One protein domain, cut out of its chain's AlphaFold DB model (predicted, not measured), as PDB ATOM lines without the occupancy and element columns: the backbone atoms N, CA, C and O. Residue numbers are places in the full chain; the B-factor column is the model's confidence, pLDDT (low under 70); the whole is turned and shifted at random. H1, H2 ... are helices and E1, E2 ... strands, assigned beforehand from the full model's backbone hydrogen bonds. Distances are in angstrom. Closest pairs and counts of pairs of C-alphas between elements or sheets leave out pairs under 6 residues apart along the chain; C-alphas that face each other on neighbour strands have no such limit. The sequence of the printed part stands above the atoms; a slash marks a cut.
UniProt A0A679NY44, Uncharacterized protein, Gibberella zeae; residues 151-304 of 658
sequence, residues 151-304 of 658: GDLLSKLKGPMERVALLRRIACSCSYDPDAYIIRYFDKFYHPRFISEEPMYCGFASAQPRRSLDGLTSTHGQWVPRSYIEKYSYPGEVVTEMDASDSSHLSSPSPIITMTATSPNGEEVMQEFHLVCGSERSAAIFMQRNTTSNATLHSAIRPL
ATOM      1  N   GLY A 151     482.506 289.648 390.998       88.25
ATOM      2  CA  GLY A 151     482.995 288.891 392.154       88.25
ATOM      3  C   GLY A 151     481.872 288.429 393.089       88.25
ATOM      4  O   GLY A 151     481.823 287.256 393.464       88.25
ATOM      5  N   ASP A 152     480.934 289.325 393.409       87.62
ATOM      6  CA  ASP A 152     479.793 289.011 394.274       87.62
ATOM      7  C   ASP A 152     478.791 288.079 393.582       87.62
ATOM      8  O   ASP A 152     478.250 287.175 394.222       87.62
ATOM      9  N   LEU A 153     478.572 288.240 392.274       91.44
ATOM     10  CA  LEU A 153     477.725 287.352 391.481       91.44
ATOM     11  C   LEU A 153     478.284 285.925 391.453       91.44
ATOM     12  O   LEU A 153     477.557 284.979 391.756       91.44
ATOM     13  N   LEU A 154     479.585 285.769 391.178       92.38
ATOM     14  CA  LEU A 154     480.268 284.472 391.224       92.38
ATOM     15  C   LEU A 154     480.110 283.804 392.593       92.38
ATOM     16  O   LEU A 154     479.995 282.580 392.657       92.38
ATOM     17  N   SER A 155     480.031 284.608 393.665       87.62
ATOM     18  CA  SER A 155     479.803 284.123 395.028       87.62
ATOM     19  C   SER A 155     478.473 283.411 395.270       87.62
ATOM     20  O   SER A 155     478.342 282.640 396.220       87.62
ATOM     21  N   LYS A 156     477.503 283.636 394.383       88.56
ATOM     22  CA  LYS A 156     476.121 283.157 394.502       88.56
ATOM     23  C   LYS A 156     475.802 281.995 393.553       88.56
ATOM     24  O   LYS A 156     474.694 281.467 393.606       88.56
ATOM     25  N   LEU A 157     476.734 281.603 392.680       92.06
ATOM     26  CA  LEU A 157     476.536 280.495 391.740       92.06
ATOM     27  C   LEU A 157     476.839 279.138 392.397       92.06
ATOM     28  O   LEU A 157     477.739 279.040 393.237       92.06
ATOM     29  N   LYS A 158     476.100 278.096 391.979       89.56
ATOM     30  CA  LYS A 158     476.107 276.727 392.537       89.56
ATOM     31  C   LYS A 158     477.507 276.140 392.696       89.56
ATOM     32  O   LYS A 158     477.813 275.568 393.742       89.56
ATOM     33  N   GLY A 159     478.353 276.289 391.683       90.00
ATOM     34  CA  GLY A 159     479.642 275.625 391.644       90.00
ATOM     35  C   GLY A 159     480.658 276.291 390.721       90.00
ATOM     36  O   GLY A 159     480.417 277.358 390.149       90.00
ATOM     37  N   PRO A 160     481.853 275.688 390.615       92.25
ATOM     38  CA  PRO A 160     482.929 276.223 389.793       92.25
ATOM     39  C   PRO A 160     482.599 276.228 388.296       92.25
ATOM     40  O   PRO A 160     483.039 277.133 387.591       92.25
ATOM     41  N   MET A 161     481.810 275.269 387.802       93.62
ATOM     42  CA  MET A 161     481.502 275.167 386.371       93.62
ATOM     43  C   MET A 161     480.608 276.317 385.902       93.62
ATOM     44  O   MET A 161     480.871 276.927 384.867       93.62
ATOM     45  N   GLU A 162     479.619 276.699 386.710       94.62
ATOM     46  CA  GLU A 162     478.753 277.852 386.455       94.62
ATOM     47  C   GLU A 162     479.554 279.164 386.466       94.62
ATOM     48  O   GLU A 162     479.345 280.044 385.626       94.62
ATOM     49  N   ARG A 163     480.523 279.281 387.386       95.12
ATOM     50  CA  ARG A 163     481.443 280.428 387.472       95.12
ATOM     51  C   ARG A 163     482.326 280.545 386.232       95.12
ATOM     52  O   ARG A 163     482.435 281.633 385.665       95.12
ATOM     53  N   VAL A 164     482.931 279.440 385.795       95.00
ATOM     54  CA  VAL A 164     483.749 279.392 384.572       95.00
ATOM     55  C   VAL A 164     482.903 279.751 383.350       95.00
ATOM     56  O   VAL A 164     483.329 280.569 382.534       95.00
ATOM     57  N   ALA A 165     481.687 279.212 383.242       94.81
ATOM     58  CA  ALA A 165     480.785 279.490 382.129       94.81
ATOM     59  C   ALA A 165     480.400 280.980 382.039       94.81
ATOM     60  O   ALA A 165     480.442 281.559 380.948       94.81
ATOM     61  N   LEU A 166     480.103 281.633 383.171       95.06
ATOM     62  CA  LEU A 166     479.861 283.080 383.215       95.06
ATOM     63  C   LEU A 166     481.099 283.881 382.794       95.06
ATOM     64  O   LEU A 166     480.996 284.768 381.949       95.06
ATOM     65  N   LEU A 167     482.275 283.565 383.342       94.25
ATOM     66  CA  LEU A 167     483.508 284.278 383.001       94.25
ATOM     67  C   LEU A 167     483.833 284.167 381.507       94.25
ATOM     68  O   LEU A 167     484.135 285.178 380.877       94.25
ATOM     69  N   ARG A 168     483.678 282.982 380.905       92.62
ATOM     70  CA  ARG A 168     483.822 282.799 379.451       92.62
ATOM     71  C   ARG A 168     482.830 283.648 378.670       92.62
ATOM     72  O   ARG A 168     483.226 284.322 377.729       92.62
ATOM     73  N   ARG A 169     481.558 283.697 379.077       91.75
ATOM     74  CA  ARG A 169     480.542 284.539 378.422       91.75
ATOM     75  C   ARG A 169     480.915 286.027 378.424       91.75
ATOM     76  O   ARG A 169     480.598 286.743 377.468       91.75
ATOM     77  N   ILE A 170     481.579 286.502 379.474       90.31
ATOM     78  CA  ILE A 170     482.093 287.875 379.542       90.31
ATOM     79  C   ILE A 170     483.312 288.019 378.604       90.31
ATOM     80  O   ILE A 170     483.377 288.958 377.810       90.31
ATOM     81  N   ALA A 171     484.219 287.040 378.595       87.44
ATOM     82  CA  ALA A 171     485.436 287.036 377.774       87.44
ATOM     83  C   ALA A 171     485.203 286.829 376.253       87.44
ATOM     84  O   ALA A 171     485.988 287.299 375.431       87.44
ATOM     85  N   CYS A 172     484.113 286.167 375.843       76.69
ATOM     86  CA  CYS A 172     483.807 285.823 374.442       76.69
ATOM     87  C   CYS A 172     483.595 287.030 373.512       76.69
ATOM     88  O   CYS A 172     483.585 286.876 372.296       76.69
ATOM     89  N   SER A 173     483.392 288.230 374.056       63.59
ATOM     90  CA  SER A 173     483.107 289.437 373.264       63.59
ATOM     91  C   SER A 173     484.348 290.122 372.678       63.59
ATOM     92  O   SER A 173     484.233 291.142 372.000       63.59
ATOM     93  N   CYS A 174     485.537 289.581 372.940       63.75
ATOM     94  CA  CYS A 174     486.801 290.266 372.724       63.75
ATOM     95  C   CYS A 174     487.644 289.517 371.681       63.75
ATOM     96  O   CYS A 174     487.822 288.305 371.778       63.75
ATOM     97  N   SER A 175     488.190 290.225 370.691       62.12
ATOM     98  CA  SER A 175     489.146 289.642 369.742       62.12
ATOM     99  C   SER A 175     490.555 289.745 370.327       62.12
ATOM    100  O   SER A 175     491.155 290.818 370.310       62.12
ATOM    101  N   TYR A 176     491.057 288.651 370.894       69.69
ATOM    102  CA  TYR A 176     492.413 288.547 371.435       69.69
ATOM    103  C   TYR A 176     492.986 287.143 371.208       69.69
ATOM    104  O   TYR A 176     492.275 286.245 370.762       69.69
ATOM    105  N   ASP A 177     494.270 286.960 371.519       73.19
ATOM    106  CA  ASP A 177     494.926 285.650 371.526       73.19
ATOM    107  C   ASP A 177     494.296 284.740 372.607       73.19
ATOM    108  O   ASP A 177     494.376 285.087 373.792       73.19
ATOM    109  N   PRO A 178     493.658 283.605 372.246       70.62
ATOM    110  CA  PRO A 178     493.028 282.688 373.201       70.62
ATOM    111  C   PRO A 178     493.958 282.205 374.318       70.62
ATOM    112  O   PRO A 178     493.468 281.825 375.383       70.62
ATOM    113  N   ASP A 179     495.273 282.238 374.093       75.06
ATOM    114  CA  ASP A 179     496.278 281.804 375.060       75.06
ATOM    115  C   ASP A 179     496.708 282.909 376.032       75.06
ATOM    116  O   ASP A 179     497.256 282.617 377.095       75.06
ATOM    117  N   ALA A 180     496.370 284.168 375.744       81.25
ATOM    118  CA  ALA A 180     496.689 285.294 376.614       81.25
ATOM    119  C   ALA A 180     495.776 285.388 377.850       81.25
ATOM    120  O   ALA A 180     496.084 286.154 378.761       81.25
ATOM    121  N   TYR A 181     494.660 284.650 377.903       87.38
ATOM    122  CA  TYR A 181     493.687 284.731 378.996       87.38
ATOM    123  C   TYR A 181     493.350 283.366 379.585       87.38
ATOM    124  O   TYR A 181     492.825 282.475 378.912       87.38
ATOM    125  N   ILE A 182     493.550 283.248 380.894       91.50
ATOM    126  CA  ILE A 182     493.233 282.049 381.670       91.50
ATOM    127  C   ILE A 182     492.208 282.378 382.750       91.50
ATOM    128  O   ILE A 182     492.183 283.479 383.295       91.50
ATOM    129  N   ILE A 183     491.358 281.417 383.079       94.75
ATOM    130  CA  ILE A 183     490.445 281.484 384.214       94.75
ATOM    131  C   ILE A 183     491.012 280.590 385.304       94.75
ATOM    132  O   ILE A 183     491.124 279.387 385.090       94.75
ATOM    133  N   ARG A 184     491.316 281.143 386.478       95.12
ATOM    134  CA  ARG A 184     491.567 280.340 387.682       95.12
ATOM    135  C   ARG A 184     490.286 280.254 388.492       95.12
ATOM    136  O   ARG A 184     489.612 281.270 388.659       95.12
ATOM    137  N   TYR A 185     489.969 279.082 389.031       94.56
ATOM    138  CA  TYR A 185     488.786 278.882 389.861       94.56
ATOM    139  C   TYR A 185     489.013 277.862 390.983       94.56
ATOM    140  O   TYR A 185     489.923 277.035 390.929       94.56
ATOM    141  N   PHE A 186     488.152 277.923 391.998       91.19
ATOM    142  CA  PHE A 186     488.168 277.042 393.165       91.19
ATOM    143  C   PHE A 186     486.828 276.315 393.331       91.19
ATOM    144  O   PHE A 186     485.767 276.884 393.060       91.19
ATOM    145  N   ASP A 187     486.870 275.079 393.833       86.69
ATOM    146  CA  ASP A 187     485.702 274.286 394.246       86.69
ATOM    147  C   ASP A 187     484.873 275.060 395.288       86.69
ATOM    148  O   ASP A 187     483.724 275.447 395.045       86.69
ATOM    149  N   LYS A 188     485.505 275.396 396.417       81.06
ATOM    150  CA  LYS A 188     484.906 276.163 397.515       81.06
ATOM    151  C   LYS A 188     485.470 277.583 397.571       81.06
ATOM    152  O   LYS A 188     486.593 277.841 397.148       81.06
ATOM    153  N   PHE A 189     484.685 278.508 398.118       69.75
ATOM    154  CA  PHE A 189     485.116 279.890 398.336       69.75
ATOM    155  C   PHE A 189     486.218 279.990 399.386       69.75
ATOM    156  O   PHE A 189     486.115 279.393 400.458       69.75
ATOM    157  N   TYR A 190     487.214 280.834 399.121       61.78
ATOM    158  CA  TYR A 190     488.219 281.198 400.112       61.78
ATOM    159  C   TYR A 190     487.612 282.131 401.173       61.78
ATOM    160  O   TYR A 190     487.303 283.294 400.889       61.78
ATOM    161  N   HIS A 191     487.460 281.647 402.411       59.91
ATOM    162  CA  HIS A 191     486.999 282.465 403.535       59.91
ATOM    163  C   HIS A 191     488.165 282.762 404.496       59.91
ATOM    164  O   HIS A 191     488.650 281.852 405.159       59.91
ATOM    165  N   PRO A 192     488.568 284.032 404.697       49.16
ATOM    166  CA  PRO A 192     489.758 284.385 405.489       49.16
ATOM    167  C   PRO A 192     489.667 284.062 406.994       49.16
ATOM    168  O   PRO A 192     490.631 284.273 407.718       49.16
ATOM    169  N   ARG A 193     488.508 283.599 407.483       49.06
ATOM    170  CA  ARG A 193     488.278 283.232 408.893       49.06
ATOM    171  C   ARG A 193     488.338 281.722 409.135       49.06
ATOM    172  O   ARG A 193     488.314 281.307 410.285       49.06
ATOM    173  N   PHE A 194     488.410 280.927 408.071       51.47
ATOM    174  CA  PHE A 194     488.496 279.477 408.136       51.47
ATOM    175  C   PHE A 194     489.791 279.063 407.444       51.47
ATOM    176  O   PHE A 194     489.829 278.880 406.231       51.47
ATOM    177  N   ILE A 195     490.869 278.965 408.221       49.53
ATOM    178  CA  ILE A 195     492.055 278.232 407.783       49.53
ATOM    179  C   ILE A 195     491.637 276.764 407.846       49.53
ATOM    180  O   ILE A 195     491.500 276.207 408.933       49.53
ATOM    181  N   SER A 196     491.306 276.178 406.698       51.84
ATOM    182  CA  SER A 196     491.144 274.728 406.615       51.84
ATOM    183  C   SER A 196     492.513 274.083 406.846       51.84
ATOM    184  O   SER A 196     493.516 274.596 406.355       51.84
ATOM    185  N   GLU A 197     492.557 272.980 407.594       52.47
ATOM    186  CA  GLU A 197     493.760 272.140 407.705       52.47
ATOM    187  C   GLU A 197     494.084 271.422 406.377       52.47
ATOM    188  O   GLU A 197     495.183 270.894 406.217       52.47
ATOM    189  N   GLU A 198     493.160 271.420 405.407       60.66
ATOM    190  CA  GLU A 198     493.347 270.780 404.106       60.66
ATOM    191  C   GLU A 198     494.049 271.707 403.094       60.66
ATOM    192  O   GLU A 198     493.733 272.901 403.013       60.66
ATOM    193  N   PRO A 199     494.972 271.169 402.270       65.06
ATOM    194  CA  PRO A 199     495.586 271.919 401.183       65.06
ATOM    195  C   PRO A 199     494.520 272.380 400.184       65.06
ATOM    196  O   PRO A 199     493.691 271.601 399.712       65.06
ATOM    197  N   MET A 200     494.542 273.671 399.857       79.00
ATOM    198  CA  MET A 200     493.600 274.254 398.911       79.00
ATOM    199  C   MET A 200     494.081 274.022 397.483       79.00
ATOM    200  O   MET A 200     495.206 274.356 397.140       79.00
ATOM    201  N   TYR A 201     493.208 273.485 396.639       89.75
ATOM    202  CA  TYR A 201     493.501 273.240 395.230       89.75
ATOM    203  C   TYR A 201     492.762 274.235 394.338       89.75
ATOM    204  O   TYR A 201     491.640 274.635 394.663       89.75
ATOM    205  N   CYS A 202     493.356 274.588 393.199       92.69
ATOM    206  CA  CYS A 202     492.722 275.387 392.150       92.69
ATOM    207  C   CYS A 202     492.717 274.663 390.796       92.69
ATOM    208  O   CYS A 202     493.564 273.812 390.522       92.69
ATOM    209  N   GLY A 203     491.743 275.007 389.955       94.38
ATOM    210  CA  GLY A 203     491.685 274.602 388.553       94.38
ATOM    211  C   GLY A 203     491.906 275.791 387.624       94.38
ATOM    212  O   GLY A 203     491.655 276.945 387.994       94.38
ATOM    213  N   PHE A 204     492.344 275.498 386.404       94.88
ATOM    214  CA  PHE A 204     492.517 276.466 385.331       94.88
ATOM    215  C   PHE A 204     491.656 276.100 384.128       94.88
ATOM    216  O   PHE A 204     491.528 274.935 383.767       94.88
ATOM    217  N   ALA A 205     491.094 277.104 383.469       94.19
ATOM    218  CA  ALA A 205     490.304 276.943 382.261       94.19
ATOM    219  C   ALA A 205     490.686 277.997 381.224       94.19
ATOM    220  O   ALA A 205     490.958 279.150 381.546       94.19
ATOM    221  N   SER A 206     490.657 277.613 379.954       91.44
ATOM    222  CA  SER A 206     490.745 278.563 378.841       91.44
ATOM    223  C   SER A 206     489.560 279.543 378.855       91.44
ATOM    224  O   SER A 206     488.401 279.133 379.016       91.44
ATOM    225  N   ALA A 207     489.842 280.838 378.675       88.44
ATOM    226  CA  ALA A 207     488.809 281.876 378.606       88.44
ATOM    227  C   ALA A 207     488.044 281.860 377.270       88.44
ATOM    228  O   ALA A 207     486.858 282.181 377.233       88.44
ATOM    229  N   GLN A 208     488.705 281.451 376.186       84.12
ATOM    230  CA  GLN A 208     488.116 281.247 374.862       84.12
ATOM    231  C   GLN A 208     488.433 279.835 374.355       84.12
ATOM    232  O   GLN A 208     489.427 279.243 374.779       84.12
ATOM    233  N   PRO A 209     487.585 279.257 373.491       84.56
ATOM    234  CA  PRO A 209     487.820 277.911 372.999       84.56
ATOM    235  C   PRO A 209     489.007 277.923 372.021       84.56
ATOM    236  O   PRO A 209     489.131 278.800 371.164       84.56
ATOM    237  N   ARG A 210     489.912 276.950 372.163       79.50
ATOM    238  CA  ARG A 210     491.080 276.783 371.287       79.50
ATOM    239  C   ARG A 210     490.650 276.101 369.998       79.50
ATOM    240  O   ARG A 210     489.764 275.252 370.032       79.50
ATOM    241  N   ARG A 211     491.243 276.462 368.858       76.06
ATOM    242  CA  ARG A 211     491.026 275.720 367.604       76.06
ATOM    243  C   ARG A 211     491.818 274.418 367.654       76.06
ATOM    244  O   ARG A 211     492.971 274.423 368.079       76.06
ATOM    245  N   SER A 212     491.202 273.319 367.242       68.62
ATOM    246  CA  SER A 212     491.892 272.039 367.121       68.62
ATOM    247  C   SER A 212     492.857 272.055 365.923       68.62
ATOM    248  O   SER A 212     492.799 272.960 365.084       68.62
ATOM    249  N   LEU A 213     493.737 271.049 365.822       66.19
ATOM    250  CA  LEU A 213     494.658 270.892 364.684       66.19
ATOM    251  C   LEU A 213     493.943 270.833 363.324       66.19
ATOM    252  O   LEU A 213     494.556 271.154 362.309       66.19
ATOM    253  N   ASP A 214     492.667 270.440 363.291       71.31
ATOM    254  CA  ASP A 214     491.855 270.434 362.069       71.31
ATOM    255  C   ASP A 214     491.448 271.844 361.592       71.31
ATOM    256  O   ASP A 214     490.948 271.993 360.479       71.31
ATOM    257  N   GLY A 215     491.643 272.879 362.421       67.19
ATOM    258  CA  GLY A 215     491.265 274.270 362.157       67.19
ATOM    259  C   GLY A 215     489.756 274.535 362.071       67.19
ATOM    260  O   GLY A 215     489.358 275.690 361.902       67.19
ATOM    261  N   LEU A 216     488.928 273.494 362.192       68.50
ATOM    262  CA  LEU A 216     487.477 273.506 361.985       68.50
ATOM    263  C   LEU A 216     486.711 273.370 363.300       68.50
ATOM    264  O   LEU A 216     485.628 273.939 363.441       68.50
ATOM    265  N   THR A 217     487.262 272.635 364.263       73.19
ATOM    266  CA  THR A 217     486.652 272.436 365.576       73.19
ATOM    267  C   THR A 217     487.308 273.334 366.615       73.19
ATOM    268  O   THR A 217     488.489 273.678 366.532       73.19
ATOM    269  N   SER A 218     486.519 273.764 367.599       79.50
ATOM    270  CA  SER A 218     487.007 274.580 368.700       79.50
ATOM    271  C   SER A 218     486.528 274.012 370.027       79.50
ATOM    272  O   SER A 218     485.344 273.718 370.182       79.50
ATOM    273  N   THR A 219     487.451 273.832 370.967       84.62
ATOM    274  CA  THR A 219     487.197 273.202 372.266       84.62
ATOM    275  C   THR A 219     487.844 274.005 373.378       84.62
ATOM    276  O   THR A 219     488.966 274.495 373.238       84.62
ATOM    277  N   HIS A 220     487.167 274.106 374.515       88.88
ATOM    278  CA  HIS A 220     487.791 274.648 375.713       88.88
ATOM    279  C   HIS A 220     488.745 273.625 376.337       88.88
ATOM    280  O   HIS A 220     488.424 272.443 376.423       88.88
ATOM    281  N   GLY A 221     489.910 274.093 376.781       90.06
ATOM    282  CA  GLY A 221     490.824 273.337 377.638       90.06
ATOM    283  C   GLY A 221     490.614 273.659 379.117       90.06
ATOM    284  O   GLY A 221     490.344 274.824 379.449       90.06
ATOM    285  N   GLN A 222     490.760 272.650 379.978       93.06
ATOM    286  CA  GLN A 222     490.851 272.781 381.434       93.06
ATOM    287  C   GLN A 222     492.029 271.969 381.993       93.06
ATOM    288  O   GLN A 222     492.314 270.873 381.514       93.06
ATOM    289  N   TRP A 223     492.689 272.503 383.020       94.25
ATOM    290  CA  TRP A 223     493.776 271.869 383.769       94.25
ATOM    291  C   TRP A 223     493.385 271.818 385.236       94.25
ATOM    292  O   TRP A 223     493.216 272.860 385.872       94.25
ATOM    293  N   VAL A 224     493.170 270.616 385.759       94.81
ATOM    294  CA  VAL A 224     492.518 270.436 387.060       94.81
ATOM    295  C   VAL A 224     493.144 269.282 387.837       94.81
ATOM    296  O   VAL A 224     493.575 268.305 387.226       94.81
ATOM    297  N   PRO A 225     493.184 269.346 389.177       94.12
ATOM    298  CA  PRO A 225     493.633 268.222 389.989       94.12
ATOM    299  C   PRO A 225     492.651 267.048 389.882       94.12
ATOM    300  O   PRO A 225     491.456 267.233 389.636       94.12
ATOM    301  N   ARG A 226     493.131 265.833 390.160       92.88
ATOM    302  CA  ARG A 226     492.317 264.604 390.121       92.88
ATOM    303  C   ARG A 226     491.014 264.685 390.920       92.88
ATOM    304  O   ARG A 226     489.977 264.222 390.455       92.88
ATOM    305  N   SER A 227     491.038 265.351 392.074       90.31
ATOM    306  CA  SER A 227     489.854 265.565 392.919       90.31
ATOM    307  C   SER A 227     488.725 266.322 392.210       90.31
ATOM    308  O   SER A 227     487.553 266.113 392.512       90.31
ATOM    309  N   TYR A 228     489.049 267.188 391.245       93.12
ATOM    310  CA  TYR A 228     488.063 267.923 390.454       93.12
ATOM    311  C   TYR A 228     487.545 267.079 389.283       93.12
ATOM    312  O   TYR A 228     486.382 267.228 388.910       93.12
ATOM    313  N   ILE A 229     488.378 266.198 388.715       92.31
ATOM    314  CA  ILE A 229     487.978 265.248 387.661       92.31
ATOM    315  C   ILE A 229     486.944 264.262 388.208       92.31
ATOM    316  O   ILE A 229     485.940 263.990 387.562       92.31
ATOM    317  N   GLU A 230     487.166 263.763 389.424       92.00
ATOM    318  CA  GLU A 230     486.272 262.798 390.075       92.00
ATOM    319  C   GLU A 230     484.938 263.430 390.517       92.00
ATOM    320  O   GLU A 230     483.939 262.727 390.664       92.00
ATOM    321  N   LYS A 231     484.904 264.756 390.708       91.62
ATOM    322  CA  LYS A 231     483.748 265.482 391.256       91.62
ATOM    323  C   LYS A 231     482.839 266.120 390.202       91.62
ATOM    324  O   LYS A 231     481.639 266.241 390.445       91.62
ATOM    325  N   TYR A 232     483.382 266.569 389.069       92.06
ATOM    326  CA  TYR A 232     482.651 267.382 388.089       92.06
ATOM    327  C   TYR A 232     482.600 266.750 386.699       92.06
ATOM    328  O   TYR A 232     483.465 265.972 386.310       92.06
ATOM    329  N   SER A 233     481.582 267.137 385.926       90.31
ATOM    330  CA  SER A 233     481.455 266.779 384.513       90.31
ATOM    331  C   SER A 233     481.923 267.933 383.625       90.31
ATOM    332  O   SER A 233     481.560 269.083 383.869       90.31
ATOM    333  N   TYR A 234     482.688 267.610 382.580       89.81
ATOM    334  CA  TYR A 234     483.285 268.566 381.640       89.81
ATOM    335  C   TYR A 234     482.837 268.256 380.198       89.81
ATOM    336  O   TYR A 234     483.613 267.734 379.392       89.81
ATOM    337  N   PRO A 235     481.556 268.479 379.859       84.75
ATOM    338  CA  PRO A 235     481.023 268.102 378.556       84.75
ATOM    339  C   PRO A 235     481.633 268.955 377.437       84.75
ATOM    340  O   PRO A 235     481.529 270.179 377.449       84.75
ATOM    341  N   GLY A 236     482.226 268.301 376.434       82.81
ATOM    342  CA  GLY A 236     482.774 268.980 375.253       82.81
ATOM    343  C   GLY A 236     484.087 269.733 375.499       82.81
ATOM    344  O   GLY A 236     484.436 270.620 374.719       82.81
ATOM    345  N   GLU A 237     484.813 269.390 376.563       88.62
ATOM    346  CA  GLU A 237     486.082 270.020 376.922       88.62
ATOM    347  C   GLU A 237     487.255 269.040 376.908       88.62
ATOM    348  O   GLU A 237     487.097 267.839 377.131       88.62
ATOM    349  N   VAL A 238     488.454 269.576 376.683       91.12
ATOM    350  CA  VAL A 238     489.713 268.843 376.834       91.12
ATOM    351  C   VAL A 238     490.219 269.054 378.257       91.12
ATOM    352  O   VAL A 238     490.712 270.132 378.591       91.12
ATOM    353  N   VAL A 239     490.094 268.027 379.097       92.12
ATOM    354  CA  VAL A 239     490.525 268.064 380.501       92.12
ATOM    355  C   VAL A 239     491.890 267.403 380.641       92.12
ATOM    356  O   VAL A 239     492.069 266.250 380.257       92.12
ATOM    357  N   THR A 240     492.848 268.135 381.201       93.75
ATOM    358  CA  THR A 240     494.201 267.657 381.504       93.75
ATOM    359  C   THR A 240     494.381 267.595 383.018       93.75
ATOM    360  O   THR A 240     494.066 268.557 383.720       93.75
ATOM    361  N   GLU A 241     494.880 266.471 383.528       94.62
ATOM    362  CA  GLU A 241     495.203 266.339 384.950       94.62
ATOM    363  C   GLU A 241     496.411 267.219 385.299       94.62
ATOM    364  O   GLU A 241     497.443 267.177 384.631       94.62
ATOM    365  N   MET A 242     496.253 268.039 386.334       91.75
ATOM    366  CA  MET A 242     497.303 268.853 386.938       91.75
ATOM    367  C   MET A 242     497.795 268.168 388.210       91.75
ATOM    368  O   MET A 242     496.981 267.661 388.988       91.75
ATOM    369  N   ASP A 243     499.109 268.188 388.447       91.12
ATOM    370  CA  ASP A 243     499.667 267.661 389.689       91.12
ATOM    371  C   ASP A 243     499.096 268.405 390.910       91.12
ATOM    372  O   ASP A 243     498.873 269.621 390.899       91.12
ATOM    373  N   ALA A 244     498.822 267.660 391.981       87.38
ATOM    374  CA  ALA A 244     498.201 268.214 393.178       87.38
ATOM    375  C   ALA A 244     499.107 269.245 393.875       87.38
ATOM    376  O   ALA A 244     498.600 270.217 394.441       87.38
ATOM    377  N   SER A 245     500.431 269.064 393.828       88.00
ATOM    378  CA  SER A 245     501.376 270.029 394.388       88.00
ATOM    379  C   SER A 245     501.368 271.331 393.588       88.00
ATOM    380  O   SER A 245     501.217 272.394 394.190       88.00
ATOM    381  N   ASP A 246     501.372 271.263 392.255       88.88
ATOM    382  CA  ASP A 246     501.280 272.439 391.379       88.88
ATOM    383  C   ASP A 246     499.972 273.211 391.597       88.88
ATOM    384  O   ASP A 246     499.971 274.432 391.779       88.88
ATOM    385  N   SER A 247     498.846 272.493 391.656       91.06
ATOM    386  CA  SER A 247     497.532 273.081 391.937       91.06
ATOM    387  C   SER A 247     497.494 273.786 393.299       91.06
ATOM    388  O   SER A 247     496.913 274.870 393.423       91.06
ATOM    389  N   SER A 248     498.141 273.199 394.311       88.81
ATOM    390  CA  SER A 248     498.269 273.780 395.649       88.81
ATOM    391  C   SER A 248     499.170 275.017 395.655       88.81
ATOM    392  O   SER A 248     498.791 276.055 396.202       88.81
ATOM    393  N   HIS A 249     500.318 274.976 394.974       87.94
ATOM    394  CA  HIS A 249     501.231 276.118 394.855       87.94
ATOM    395  C   HIS A 249     500.576 277.324 394.165       87.94
ATOM    396  O   HIS A 249     500.763 278.466 394.590       87.94
ATOM    397  N   LEU A 250     499.747 277.077 393.150       89.62
ATOM    398  CA  LEU A 250     499.044 278.116 392.389       89.62
ATOM    399  C   LEU A 250     497.716 278.570 393.027       89.62
ATOM    400  O   LEU A 250     497.057 279.487 392.517       89.62
ATOM    401  N   SER A 251     497.327 277.977 394.161       87.44
ATOM    402  CA  SER A 251     496.069 278.269 394.861       87.44
ATOM    403  C   SER A 251     496.071 279.595 395.634       87.44
ATOM    404  O   SER A 251     495.010 280.065 396.049       87.44
ATOM    405  N   SER A 252     497.236 280.229 395.814       85.75
ATOM    406  CA  SER A 252     497.360 281.474 396.582       85.75
ATOM    407  C   SER A 252     496.450 282.581 396.016       85.75
ATOM    408  O   SER A 252     496.533 282.872 394.817       85.75
ATOM    409  N   PRO A 253     495.599 283.240 396.831       82.69
ATOM    410  CA  PRO A 253     494.685 284.297 396.389       82.69
ATOM    411  C   PRO A 253     495.444 285.613 396.132       82.69
ATOM    412  O   PRO A 253     495.256 286.616 396.816       82.69
ATOM    413  N   SER A 254     496.342 285.589 395.151       85.94
ATOM    414  CA  SER A 254     497.121 286.721 394.654       85.94
ATOM    415  C   SER A 254     496.472 287.310 393.392       85.94
ATOM    416  O   SER A 254     495.927 286.548 392.585       85.94
ATOM    417  N   PRO A 255     496.554 288.640 393.175       88.56
ATOM    418  CA  PRO A 255     496.164 289.270 391.913       88.56
ATOM    419  C   PRO A 255     497.148 288.978 390.766       88.56
ATOM    420  O   PRO A 255     496.887 289.369 389.630       88.56
ATOM    421  N   ILE A 256     498.278 288.324 391.052       90.38
ATOM    422  CA  ILE A 256     499.287 287.913 390.072       90.38
ATOM    423  C   ILE A 256     499.554 286.419 390.242       90.38
ATOM    424  O   ILE A 256     499.773 285.952 391.362       90.38
ATOM    425  N   ILE A 257     499.548 285.691 389.129       90.31
ATOM    426  CA  ILE A 257     499.917 284.277 389.054       90.31
ATOM    427  C   ILE A 257     501.167 284.169 388.184       90.31
ATOM    428  O   ILE A 257     501.196 284.696 387.073       90.31
ATOM    429  N   THR A 258     502.182 283.469 388.682       89.06
ATOM    430  CA  THR A 258     503.409 283.185 387.934       89.06
ATOM    431  C   THR A 258     503.417 281.711 387.558       89.06
ATOM    432  O   THR A 258     503.277 280.854 388.428       89.06
ATOM    433  N   MET A 259     503.556 281.417 386.267       86.81
ATOM    434  CA  MET A 259     503.604 280.054 385.731       86.81
ATOM    435  C   MET A 259     504.858 279.881 384.875       86.81
ATOM    436  O   MET A 259     505.299 280.825 384.223       86.81
ATOM    437  N   THR A 260     505.435 278.683 384.863       82.56
ATOM    438  CA  THR A 260     506.541 278.327 383.968       82.56
ATOM    439  C   THR A 260     505.986 277.643 382.723       82.56
ATOM    440  O   THR A 260     505.188 276.713 382.804       82.56
ATOM    441  N   ALA A 261     506.397 278.120 381.551       77.62
ATOM    442  CA  ALA A 261     506.071 277.512 380.271       77.62
ATOM    443  C   ALA A 261     507.360 277.082 379.575       77.62
ATOM    444  O   ALA A 261     508.316 277.851 379.496       77.62
ATOM    445  N   THR A 262     507.394 275.869 379.034       76.12
ATOM    446  CA  THR A 262     508.515 275.420 378.208       76.12
ATOM    447  C   THR A 262     508.375 276.026 376.814       76.12
ATOM    448  O   THR A 262     507.389 275.794 376.115       76.12
ATOM    449  N   SER A 263     509.350 276.833 376.409       71.81
ATOM    450  CA  SER A 263     509.420 277.390 375.060       71.81
ATOM    451  C   SER A 263     509.575 276.278 374.011       71.81
ATOM    452  O   SER A 263     510.023 275.175 374.341       71.81
ATOM    453  N   PRO A 264     509.311 276.560 372.720       70.62
ATOM    454  CA  PRO A 264     509.577 275.611 371.633       70.62
ATOM    455  C   PRO A 264     511.029 275.101 371.586       70.62
ATOM    456  O   PRO A 264     511.292 274.054 371.004       70.62
ATOM    457  N   ASN A 265     511.959 275.827 372.216       75.56
ATOM    458  CA  ASN A 265     513.384 275.511 372.271       75.56
ATOM    459  C   ASN A 265     513.774 274.699 373.524       75.56
ATOM    460  O   ASN A 265     514.955 274.426 373.723       75.56
ATOM    461  N   GLY A 266     512.812 274.333 374.378       77.00
ATOM    462  CA  GLY A 266     513.054 273.597 375.623       77.00
ATOM    463  C   GLY A 266     513.444 274.468 376.824       77.00
ATOM    464  O   GLY A 266     513.614 273.938 377.916       77.00
ATOM    465  N   GLU A 267     513.572 275.788 376.656       81.06
ATOM    466  CA  GLU A 267     513.867 276.712 377.761       81.06
ATOM    467  C   GLU A 267     512.615 276.995 378.596       81.06
ATOM    468  O   GLU A 267     511.554 277.268 378.033       81.06
ATOM    469  N   GLU A 268     512.736 276.982 379.923       79.94
ATOM    470  CA  GLU A 268     511.665 277.404 380.827       79.94
ATOM    471  C   GLU A 268     511.558 278.933 380.854       79.94
ATOM    472  O   GLU A 268     512.477 279.645 381.259       79.94
ATOM    473  N   VAL A 269     510.407 279.444 380.431       82.25
ATOM    474  CA  VAL A 269     510.077 280.867 380.431       82.25
ATOM    475  C   VAL A 269     509.021 281.117 381.497       82.25
ATOM    476  O   VAL A 269     507.941 280.529 381.466       82.25
ATOM    477  N   MET A 270     509.313 282.017 382.437       83.00
ATOM    478  CA  MET A 270     508.313 282.487 383.395       83.00
ATOM    479  C   MET A 270     507.321 283.435 382.717       83.00
ATOM    480  O   MET A 270     507.709 284.370 382.015       83.00
ATOM    481  N   GLN A 271     506.039 283.203 382.963       85.56
ATOM    482  CA  GLN A 271     504.925 284.003 382.476       85.56
ATOM    483  C   GLN A 271     504.140 284.559 383.663       85.56
ATOM    484  O   GLN A 271     503.809 283.829 384.597       85.56
ATOM    485  N   GLU A 272     503.828 285.853 383.613       89.75
ATOM    486  CA  GLU A 272     503.019 286.530 384.625       89.75
ATOM    487  C   GLU A 272     501.614 286.810 384.093       89.75
ATOM    488  O   GLU A 272     501.432 287.412 383.029       89.75
ATOM    489  N   PHE A 273     500.620 286.395 384.873       89.94
ATOM    490  CA  PHE A 273     499.202 286.573 384.603       89.94
ATOM    491  C   PHE A 273     498.589 287.492 385.660       89.94
ATOM    492  O   PHE A 273     498.623 287.190 386.853       89.94
ATOM    493  N   HIS A 274     498.009 288.612 385.232       91.00
ATOM    494  CA  HIS A 274     497.415 289.616 386.117       91.00
ATOM    495  C   HIS A 274     495.893 289.517 386.135       91.00
ATOM    496  O   HIS A 274     495.275 289.355 385.086       91.00
ATOM    497  N   LEU A 275     495.291 289.663 387.315       91.25
ATOM    498  CA  LEU A 275     493.845 289.686 387.512       91.25
ATOM    499  C   LEU A 275     493.198 290.804 386.684       91.25
ATOM    500  O   LEU A 275     493.587 291.967 386.787       91.25
ATOM    501  N   VAL A 276     492.177 290.446 385.907       89.25
ATOM    502  CA  VAL A 276     491.410 291.387 385.081       89.25
ATOM    503  C   VAL A 276     489.949 291.478 385.512       89.25
ATOM    504  O   VAL A 276     489.398 292.572 385.579       89.25
ATOM    505  N   CYS A 277     489.301 290.346 385.795       90.50
ATOM    506  CA  CYS A 277     487.870 290.304 386.099       90.50
ATOM    507  C   CYS A 277     487.530 289.121 387.010       90.50
ATOM    508  O   CYS A 277     488.020 288.017 386.790       90.50
ATOM    509  N   GLY A 278     486.651 289.324 387.993       91.88
ATOM    510  CA  GLY A 278     486.230 288.297 388.951       91.88
ATOM    511  C   GLY A 278     486.836 288.503 390.337       91.88
ATOM    512  O   GLY A 278     487.089 289.632 390.743       91.88
ATOM    513  N   SER A 279     487.033 287.415 391.081       89.69
ATOM    514  CA  SER A 279     487.579 287.440 392.442       89.69
ATOM    515  C   SER A 279     488.707 286.426 392.599       89.69
ATOM    516  O   SER A 279     488.528 285.247 392.282       89.69
ATOM    517  N   GLU A 280     489.834 286.841 393.189       88.25
ATOM    518  CA  GLU A 280     490.962 285.938 393.451       88.25
ATOM    519  C   GLU A 280     490.638 284.809 394.444       88.25
ATOM    520  O   GLU A 280     491.417 283.869 394.571       88.25
ATOM    521  N   ARG A 281     489.483 284.891 395.114       86.38
ATOM    522  CA  ARG A 281     489.000 283.975 396.160       86.38
ATOM    523  C   ARG A 281     487.956 282.969 395.680       86.38
ATOM    524  O   ARG A 281     487.484 282.152 396.472       86.38
ATOM    525  N   SER A 282     487.536 283.071 394.421       89.88
ATOM    526  CA  SER A 282     486.464 282.247 393.859       89.88
ATOM    527  C   SER A 282     486.775 281.797 392.442       89.88
ATOM    528  O   SER A 282     487.051 280.623 392.206       89.88
ATOM    529  N   ALA A 283     486.706 282.725 391.497       94.25
ATOM    530  CA  ALA A 283     487.032 282.505 390.109       94.25
ATOM    531  C   ALA A 283     487.353 283.857 389.478       94.25
ATOM    532  O   ALA A 283     486.696 284.860 389.773       94.25
ATOM    533  N   ALA A 284     488.359 283.885 388.617       94.44
ATOM    534  CA  ALA A 284     488.796 285.111 387.978       94.44
ATOM    535  C   ALA A 284     489.499 284.849 386.649       94.44
ATOM    536  O   ALA A 284     490.175 283.837 386.483       94.44
ATOM    537  N   ILE A 285     489.356 285.806 385.735       93.06
ATOM    538  CA  ILE A 285     490.109 285.907 384.488       93.06
ATOM    539  C   ILE A 285     491.421 286.631 384.781       93.06
ATOM    540  O   ILE A 285     491.414 287.735 385.335       93.06
ATOM    541  N   PHE A 286     492.524 286.030 384.350       92.00
ATOM    542  CA  PHE A 286     493.852 286.613 384.364       92.00
ATOM    543  C   PHE A 286     494.389 286.747 382.939       92.00
ATOM    544  O   PHE A 286     494.124 285.896 382.092       92.00
ATOM    545  N   MET A 287     495.149 287.809 382.691       88.75
ATOM    546  CA  MET A 287     495.737 288.131 381.391       88.75
ATOM    547  C   MET A 287     497.261 288.083 381.460       88.75
ATOM    548  O   MET A 287     497.855 288.682 382.360       88.75
ATOM    549  N   GLN A 288     497.883 287.412 380.494       86.81
ATOM    550  CA  GLN A 288     499.328 287.354 380.332       86.81
ATOM    551  C   GLN A 288     499.884 288.736 379.975       86.81
ATOM    552  O   GLN A 288     499.386 289.407 379.067       86.81
ATOM    553  N   ARG A 289     500.950 289.170 380.656       74.94
ATOM    554  CA  ARG A 289     501.673 290.390 380.285       74.94
ATOM    555  C   ARG A 289     502.864 290.043 379.392       74.94
ATOM    556  O   ARG A 289     503.830 289.440 379.848       74.94
ATOM    557  N   ASN A 290     502.836 290.473 378.129       64.19
ATOM    558  CA  ASN A 290     504.013 290.374 377.265       64.19
ATOM    559  C   ASN A 290     505.088 291.357 377.753       64.19
ATOM    560  O   ASN A 290     504.857 292.566 377.814       64.19
ATOM    561  N   THR A 291     506.286 290.853 378.057       49.72
ATOM    562  CA  THR A 291     507.454 291.639 378.502       49.72
ATOM    563  C   THR A 291     507.948 292.660 377.464       49.72
ATOM    564  O   THR A 291     508.752 293.527 377.793       49.72
ATOM    565  N   THR A 292     507.449 292.614 376.224       45.03
ATOM    566  CA  THR A 292     507.972 293.367 375.072       45.03
ATOM    567  C   THR A 292     507.127 294.555 374.593       45.03
ATOM    568  O   THR A 292     507.523 295.208 373.630       45.03
ATOM    569  N   SER A 293     506.006 294.915 375.237       44.53
ATOM    570  CA  SER A 293     505.214 296.086 374.800       44.53
ATOM    571  C   SER A 293     504.752 296.985 375.953       44.53
ATOM    572  O   SER A 293     503.816 296.683 376.683       44.53
ATOM    573  N   ASN A 294     505.387 298.157 376.068       39.44
ATOM    574  CA  ASN A 294     504.976 299.286 376.920       39.44
ATOM    575  C   ASN A 294     503.739 300.030 376.368       39.44
ATOM    576  O   ASN A 294     503.628 301.248 376.499       39.44
ATOM    577  N   ALA A 295     502.812 299.322 375.725       43.75
ATOM    578  CA  ALA A 295     501.509 299.874 375.389       43.75
ATOM    579  C   ALA A 295     500.548 299.500 376.518       43.75
ATOM    580  O   ALA A 295     500.478 298.342 376.924       43.75
ATOM    581  N   THR A 296     499.820 300.477 377.047       42.12
ATOM    582  CA  THR A 296     498.701 300.265 377.968       42.12
ATOM    583  C   THR A 296     497.646 299.387 377.289       42.12
ATOM    584  O   THR A 296     496.742 299.889 376.623       42.12
ATOM    585  N   LEU A 297     497.784 298.066 377.419       49.47
ATOM    586  CA  LEU A 297     496.772 297.082 377.052       49.47
ATOM    587  C   LEU A 297     495.587 297.287 377.996       49.47
ATOM    588  O   LEU A 297     495.547 296.750 379.102       49.47
ATOM    589  N   HIS A 298     494.640 298.129 377.587       51.94
ATOM    590  CA  HIS A 298     493.335 298.176 378.224       51.94
ATOM    591  C   HIS A 298     492.735 296.770 378.144       51.94
ATOM    592  O   HIS A 298     492.623 296.204 377.059       51.94
ATOM    593  N   SER A 299     492.397 296.201 379.303       57.12
ATOM    594  CA  SER A 299     491.683 294.930 379.417       57.12
ATOM    595  C   SER A 299     490.499 294.922 378.444       57.12
ATOM    596  O   SER A 299     489.571 295.712 378.606       57.12
ATOM    597  N   ALA A 300     490.524 294.034 377.448       68.19
ATOM    598  CA  ALA A 300     489.461 293.935 376.452       68.19
ATOM    599  C   ALA A 300     488.155 293.342 377.017       68.19
ATOM    600  O   ALA A 300     487.144 293.372 376.325       68.19
ATOM    601  N   ILE A 301     488.162 292.822 378.255       81.19
ATOM    602  CA  ILE A 301     487.007 292.189 378.904       81.19
ATOM    603  C   ILE A 301     485.869 293.205 379.070       81.19
ATOM    604  O   ILE A 301     486.034 294.242 379.714       81.19
ATOM    605  N   ARG A 302     484.701 292.901 378.491       86.38
ATOM    606  CA  ARG A 302     483.513 293.761 378.597       86.38
ATOM    607  C   ARG A 302     482.963 293.799 380.034       86.38
ATOM    608  O   ARG A 302     483.134 292.830 380.774       86.38
ATOM    609  N   PRO A 303     482.231 294.858 380.423       86.75
ATOM    610  CA  PRO A 303     481.525 294.885 381.702       86.75
ATOM    611  C   PRO A 303     480.412 293.825 381.780       86.75
ATOM    612  O   PRO A 303     479.899 293.344 380.760       86.75
ATOM    613  N   LEU A 304     480.026 293.490 383.015       88.19
ATOM    614  CA  LEU A 304     478.864 292.652 383.312       88.19
ATOM    615  C   LEU A 304     477.589 293.346 382.824       88.19
ATOM    616  O   LEU A 304     477.337 294.502 383.163       88.19
TER     617      LEU A 304
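This is residues 151 to 304 of the 658 residues of an uncharacterized protein of Gibberella zeae (UniProt A0A679NY44). One strongly twisted sheet of seven strands curls like part of a barrel, left open between its edge strands E4 and E5, and the longest helix, H2, packs over E1. The short helices H3 and H4 sit near the ends of E2, E3 and E4, and residues 193 to 198 stick out. The printed part has 154 residues, with four named helices and seven named strands in the order H1 H2 E1 E2 E3 H3 E4 H4 E5 E6 E7; the mixed sheet runs E4 E3 E2 E1 E7 E6 E5. The class is mixed, helices and strands, with under half of the residues in named elements; the whole is compact, with a radius of gyration of the C-alphas of 15.5 A and spans of 40 by 31 by 31 A.

Find C-alpha 151 at (482.995, 288.891, 392.154), where H1, residues 151 to 154, begins. H2, residues 160 to 171, runs 16.4 A. Next come E1, residues 181 to 185, and E2, residues 203 to 206. E3, residues 218 to 224, runs 19.6 A to C-alpha 224 at (492.518, 270.436, 387.060). Then read H3, residues 226 to 231, E4, residues 237 to 241, and H4, residues 244 to 249. E5, residues 256 to 262, runs 19.5 A; E6, residues 268 to 279, runs 28.6 A and bends by 72 degrees at residue 276. E7, residues 283 to 288, runs 16.4 A and ends at C-alpha 288 at (499.328, 287.354, 380.332).

Look first at two meanders, each strand the antiparallel neighbour of the one before: E1 E2 E3, with N 183 and O 205 at 2.8 A and N 206 and O 221 at 2.9 A, and E5 E6 E7, with N 259 and O 271 at 2.9 A and N 285 and O 277 at 2.8 A. E1 and E7 are antiparallel, N 184 and O 284 at 2.9 A. E4 and E3 are parallel, N 240 and O 222 at 2.8 A; E3, H3, E4 form a strand-helix-strand unit with a right-handed crossover. H2 is on the sheet at a height over the sheet of 8.1 A, over E1; their closest C-alphas, Pro 160 and Tyr 185, are 6.4 A apart. H1 only grazes the sheet. Every O i to N i+4 pair is within hydrogen-bond range in H2, H3 and H4; H1 is too short for one.

The two C-alphas farthest apart, those of Arg 193 and Asp 214, are 48.7 A apart. The printed part has no cut, and the links E1 to E2 and E2 to E3 are long. Expect pLDDT under 70 at residues 173 to 176, 189 to 199, 212 to 213, 215 to 216 and 290 to 300.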